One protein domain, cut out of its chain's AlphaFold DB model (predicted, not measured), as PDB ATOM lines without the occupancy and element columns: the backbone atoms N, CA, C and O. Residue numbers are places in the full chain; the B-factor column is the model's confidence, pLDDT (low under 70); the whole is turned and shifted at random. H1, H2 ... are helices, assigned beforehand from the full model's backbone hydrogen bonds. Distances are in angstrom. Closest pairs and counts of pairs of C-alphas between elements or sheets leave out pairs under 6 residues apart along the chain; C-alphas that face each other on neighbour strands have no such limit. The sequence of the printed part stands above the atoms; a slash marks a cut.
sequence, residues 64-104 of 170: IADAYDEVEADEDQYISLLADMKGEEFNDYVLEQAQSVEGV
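What this domain is: This is residues 64 to 104 of the 170 residues of an uncharacterized protein of Firmicutes bacterium CAG:94 (UniProt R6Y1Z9). Two helices make an L: a short one, H1, meets the first residues of a long one, H2, at a corner, and most of H2 sticks out as a single arm. Residues 82 to 104, of which 82 to 100 belong to H2, stand free, and this stretch makes most of the length. The printed part has 41 residues with two named helices, H1 then H2, and no named strand; the class is all helix. It is extended, with a radius of gyration of the C-alphas of 15.8 A and spans of 49 by 18 by 7 A.

Where its parts are: Find C-alpha 64 at (112.739, 118.773, 116.653); from there H1, residues 64 to 73, runs 14.1 A. After Asp 74, look for C-alpha 75 at (98.410, 108.409, 115.601), where H2, residues 75 to 100, begins; it runs 36.8 A to C-alpha 100 at (107.984, 106.291, 151.101).

How they stand to each other: H1 and H2 only just touch, with 3 pairs of C-alphas within 8 A, and only at the corner by their tight link. Look at Val 71 and Tyr 78, whose C-alphas are the closest, 5.5 A apart; H2 touches H1 with residues 77 to 78 alone. Their lines are about perpendicular, at 74 degrees. In H1 and H2 every O i to N i+4 pair is within hydrogen-bond range.

The domain as a whole: The two C-alphas farthest apart, those of Asp 66 and Gly 103, are 49.9 A apart. The printed part has no cut and no long link. The mean pLDDT of the printed part is 89.7, and no printed residue is under 70.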
ATOM      1  N   ILE A  64     113.556 119.616 115.770       88.12
ATOM      2  CA  ILE A  64     112.739 118.773 116.653       88.12
ATOM      3  C   ILE A  64     111.260 119.159 116.520       88.12
ATOM      4  O   ILE A  64     110.400 118.299 116.666       88.12
ATOM      5  N   ALA A  65     110.958 120.425 116.204       90.06
ATOM      6  CA  ALA A  65     109.590 120.870 115.963       90.06
ATOM      7  C   ALA A  65     109.008 120.217 114.699       90.06
ATOM      8  O   ALA A  65     107.928 119.648 114.761       90.06
ATOM      9  N   ASP A  66     109.765 120.198 113.597       88.69
ATOM     10  CA  ASP A  66     109.330 119.594 112.329       88.69
ATOM     11  C   ASP A  66     109.116 118.075 112.493       88.69
ATOM     12  O   ASP A  66     108.158 117.517 111.963       88.69
ATOM     13  N   ALA A  67     109.990 117.409 113.258       84.94
ATOM     14  CA  ALA A  67     109.844 115.990 113.587       84.94
ATOM     15  C   ALA A  67     108.659 115.721 114.533       84.94
ATOM     16  O   ALA A  67     108.002 114.690 114.414       84.94
ATOM     17  N   TYR A  68     108.363 116.633 115.464       87.75
ATOM     18  CA  TYR A  68     107.195 116.522 116.336       87.75
ATOM     19  C   TYR A  68     105.885 116.747 115.569       87.75
ATOM     20  O   TYR A  68     104.935 116.011 115.810       87.75
ATOM     21  N   ASP A  69     105.837 117.680 114.614       90.62
ATOM     22  CA  ASP A  69     104.674 117.884 113.737       90.62
ATOM     23  C   ASP A  69     104.354 116.609 112.919       90.62
ATOM     24  O   ASP A  69     103.185 116.289 112.697       90.62
ATOM     25  N   GLU A  70     105.377 115.851 112.498       86.69
ATOM     26  CA  GLU A  70     105.212 114.542 111.841       86.69
ATOM     27  C   GLU A  70     104.700 113.465 112.815       86.69
ATOM     28  O   GLU A  70     103.779 112.724 112.472       86.69
ATOM     29  N   VAL A  71     105.217 113.428 114.050       87.88
ATOM     30  CA  VAL A  71     104.738 112.518 115.110       87.88
ATOM     31  C   VAL A  71     103.308 112.847 115.557       87.88
ATOM     32  O   VAL A  71     102.536 111.929 115.790       87.88
ATOM     33  N   GLU A  72     102.911 114.120 115.661       89.88
ATOM     34  CA  GLU A  72     101.533 114.520 116.009       89.88
ATOM     35  C   GLU A  72     100.538 114.195 114.880       89.88
ATOM     36  O   GLU A  72      99.363 113.921 115.141       89.88
ATOM     37  N   ALA A  73     100.996 114.186 113.623       91.88
ATOM     38  CA  ALA A  73     100.185 113.797 112.472       91.88
ATOM     39  C   ALA A  73      99.967 112.273 112.345       91.88
ATOM     40  O   ALA A  73      99.034 111.857 111.650       91.88
ATOM     41  N   ASP A  74     100.793 111.451 113.001       91.81
ATOM     42  CA  ASP A  74     100.740 109.987 112.977       91.81
ATOM     43  C   ASP A  74     100.263 109.429 114.333       91.81
ATOM     44  O   ASP A  74     100.963 109.477 115.344       91.81
ATOM     45  N   GLU A  75      99.041 108.887 114.363       93.94
ATOM     46  CA  GLU A  75      98.410 108.409 115.601       93.94
ATOM     47  C   GLU A  75      99.200 107.270 116.275       93.94
ATOM     48  O   GLU A  75      99.280 107.241 117.504       93.94
ATOM     49  N   ASP A  76      99.831 106.373 115.510       93.44
ATOM     50  CA  ASP A  76     100.592 105.248 116.062       93.44
ATOM     51  C   ASP A  76     101.914 105.732 116.688       93.44
ATOM     52  O   ASP A  76     102.271 105.313 117.794       93.44
ATOM     53  N   GLN A  77     102.616 106.665 116.032       88.94
ATOM     54  CA  GLN A  77     103.828 107.292 116.571       88.94
ATOM     55  C   GLN A  77     103.521 108.137 117.816       88.94
ATOM     56  O   GLN A  77     104.222 108.017 118.827       88.94
ATOM     57  N   TYR A  78     102.450 108.934 117.786       91.56
ATOM     58  CA  TYR A  78     102.000 109.719 118.936       91.56
ATOM     59  C   TYR A  78     101.620 108.830 120.131       91.56
ATOM     60  O   TYR A  78     102.031 109.100 121.263       91.56
ATOM     61  N   ILE A  79     100.875 107.741 119.899       94.44
ATOM     62  CA  ILE A  79     100.527 106.769 120.946       94.44
ATOM     63  C   ILE A  79     101.783 106.093 121.499       94.44
ATOM     64  O   ILE A  79     101.881 105.938 122.718       94.44
ATOM     65  N   SER A  80     102.751 105.726 120.652       91.38
ATOM     66  CA  SER A  80     104.020 105.140 121.103       91.38
ATOM     67  C   SER A  80     104.792 106.099 122.013       91.38
ATOM     68  O   SER A  80     105.181 105.708 123.113       91.38
ATOM     69  N   LEU A  81     104.960 107.361 121.601       89.94
ATOM     70  CA  LEU A  81     105.644 108.383 122.398       89.94
ATOM     71  C   LEU A  81     104.928 108.634 123.735       89.94
ATOM     72  O   LEU A  81     105.562 108.708 124.787       89.94
ATOM     73  N   LEU A  82     103.595 108.723 123.715       94.00
ATOM     74  CA  LEU A  82     102.798 108.904 124.927       94.00
ATOM     75  C   LEU A  82     102.885 107.688 125.863       94.00
ATOM     76  O   LEU A  82     102.888 107.859 127.083       94.00
ATOM     77  N   ALA A  83     102.954 106.471 125.320       94.44
ATOM     78  CA  ALA A  83     103.119 105.249 126.098       94.44
ATOM     79  C   ALA A  83     104.501 105.184 126.767       94.44
ATOM     80  O   ALA A  83     104.561 104.868 127.954       94.44
ATOM     81  N   ASP A  84     105.571 105.547 126.051       91.12
ATOM     82  CA  ASP A  84     106.928 105.662 126.601       91.12
ATOM     83  C   ASP A  84     106.956 106.659 127.778       91.12
ATOM     84  O   ASP A  84     107.256 106.277 128.912       91.12
ATOM     85  N   MET A  85     106.513 107.905 127.549       92.56
ATOM     86  CA  MET A  85     106.479 108.955 128.582       92.56
ATOM     87  C   MET A  85     105.663 108.553 129.820       92.56
ATOM     88  O   MET A  85     106.020 108.893 130.949       92.56
ATOM     89  N   LYS A  86     104.549 107.831 129.631       96.06
ATOM     90  CA  LYS A  86     103.714 107.351 130.742       96.06
ATOM     91  C   LYS A  86     104.266 106.118 131.441       96.06
ATOM     92  O   LYS A  86     103.963 105.926 132.618       96.06
ATOM     93  N   GLY A  87     105.055 105.301 130.749       95.19
ATOM     94  CA  GLY A  87     105.805 104.203 131.347       95.19
ATOM     95  C   GLY A  87     106.856 104.725 132.322       95.19
ATOM     96  O   GLY A  87     106.904 104.266 133.462       95.19
ATOM     97  N   GLU A  88     107.620 105.736 131.904       93.00
ATOM     98  CA  GLU A  88     108.604 106.436 132.741       93.00
ATOM     99  C   GLU A  88     107.935 107.128 133.945       93.00
ATOM    100  O   GLU A  88     108.280 106.825 135.087       93.00
ATOM    101  N   GLU A  89     106.898 107.951 133.716       94.06
ATOM    102  CA  GLU A  89     106.113 108.621 134.774       94.06
ATOM    103  C   GLU A  89     105.585 107.623 135.824       94.06
ATOM    104  O   GLU A  89     105.650 107.869 137.031       94.06
ATOM    105  N   PHE A  90     105.069 106.473 135.375       96.00
ATOM    106  CA  PHE A  90     104.565 105.427 136.262       96.00
ATOM    107  C   PHE A  90     105.684 104.729 137.044       96.00
ATOM    108  O   PHE A  90     105.516 104.474 138.239       96.00
ATOM    109  N   ASN A  91     106.808 104.420 136.396       94.44
ATOM    110  CA  ASN A  91     107.952 103.780 137.036       94.44
ATOM    111  C   ASN A  91     108.539 104.664 138.146       94.44
ATOM    112  O   ASN A  91     108.719 104.191 139.269       94.44
ATOM    113  N   ASP A  92     108.749 105.950 137.864       94.25
ATOM    114  CA  ASP A  92     109.276 106.914 138.832       94.25
ATOM    115  C   ASP A  92     108.319 107.111 140.013       94.25
ATOM    116  O   ASP A  92     108.742 107.063 141.170       94.25
ATOM    117  N   TYR A  93     107.012 107.228 139.747       93.94
ATOM    118  CA  TYR A  93     105.991 107.291 140.797       93.94
ATOM    119  C   TYR A  93     105.989 106.037 141.686       93.94
ATOM    120  O   TYR A  93     105.911 106.140 142.912       93.94
ATOM    121  N   VAL A  94     106.088 104.839 141.100       93.81
ATOM    122  CA  VAL A  94     106.163 103.587 141.871       93.81
ATOM    123  C   VAL A  94     107.457 103.518 142.685       93.81
ATOM    124  O   VAL A  94     107.411 103.075 143.833       93.81
ATOM    125  N   LEU A  95     108.585 103.986 142.144       90.75
ATOM    126  CA  LEU A  95     109.870 104.026 142.842       90.75
ATOM    127  C   LEU A  95     109.843 104.991 144.041       90.75
ATOM    128  O   LEU A  95     110.281 104.619 145.131       90.75
ATOM    129  N   GLU A  96     109.307 106.202 143.867       90.88
ATOM    130  CA  GLU A  96     109.142 107.188 144.945       90.88
ATOM    131  C   GLU A  96     108.223 106.642 146.047       90.88
ATOM    132  O   GLU A  96     108.563 106.681 147.232       90.88
ATOM    133  N   GLN A  97     107.090 106.045 145.666       89.44
ATOM    134  CA  GLN A  97     106.161 105.456 146.628       89.44
ATOM    135  C   GLN A  97     106.748 104.227 147.332       89.44
ATOM    136  O   GLN A  97     106.524 104.044 148.524       89.44
ATOM    137  N   ALA A  98     107.546 103.401 146.653       85.38
ATOM    138  CA  ALA A  98     108.240 102.283 147.290       85.38
ATOM    139  C   ALA A  98     109.257 102.756 148.347       85.38
ATOM    140  O   ALA A  98     109.404 102.105 149.380       85.38
ATOM    141  N   GLN A  99     109.914 103.901 148.129       84.00
ATOM    142  CA  GLN A  99     110.804 104.523 149.119       84.00
ATOM    143  C   GLN A  99     110.042 105.171 150.288       84.00
ATOM    144  O   GLN A  99     110.574 105.231 151.396       84.00
ATOM    145  N   SER A 100     108.810 105.646 150.067       80.94
ATOM    146  CA  SER A 100     107.984 106.291 151.101       80.94
ATOM    147  C   SER A 100     107.277 105.306 152.049       80.94
ATOM    148  O   SER A 100     106.814 105.703 153.122       80.94
ATOM    149  N   VAL A 101     107.204 104.018 151.690       82.88
ATOM    150  CA  VAL A 101     106.569 102.970 152.504       82.88
ATOM    151  C   VAL A 101     107.496 102.514 153.639       82.88
ATOM    152  O   VAL A 101     108.323 101.613 153.500       82.88
ATOM    153  N   GLU A 102     107.311 103.110 154.816       75.62
ATOM    154  CA  GLU A 102     107.951 102.659 156.055       75.62
ATOM    155  C   GLU A 102     107.386 101.308 156.547       75.62
ATOM    156  O   GLU A 102     106.188 101.031 156.458       75.62
ATOM    157  N   GLY A 103     108.249 100.475 157.142       75.31
ATOM    158  CA  GLY A 103     107.848  99.236 157.828       75.31
ATOM    159  C   GLY A 103     107.787  97.969 156.966       75.31
ATOM    160  O   GLY A 103     107.372  96.924 157.468       75.31
ATOM    161  N   VAL A 104     108.222  98.025 155.704       76.00
ATOM    162  CA  VAL A 104     108.427  96.837 154.858       76.00
ATOM    163  C   VAL A 104     109.899  96.424 154.904       76.00
ATOM    164  O   VAL A 104     110.760  97.083 154.329       76.00
TER     165      VAL A 104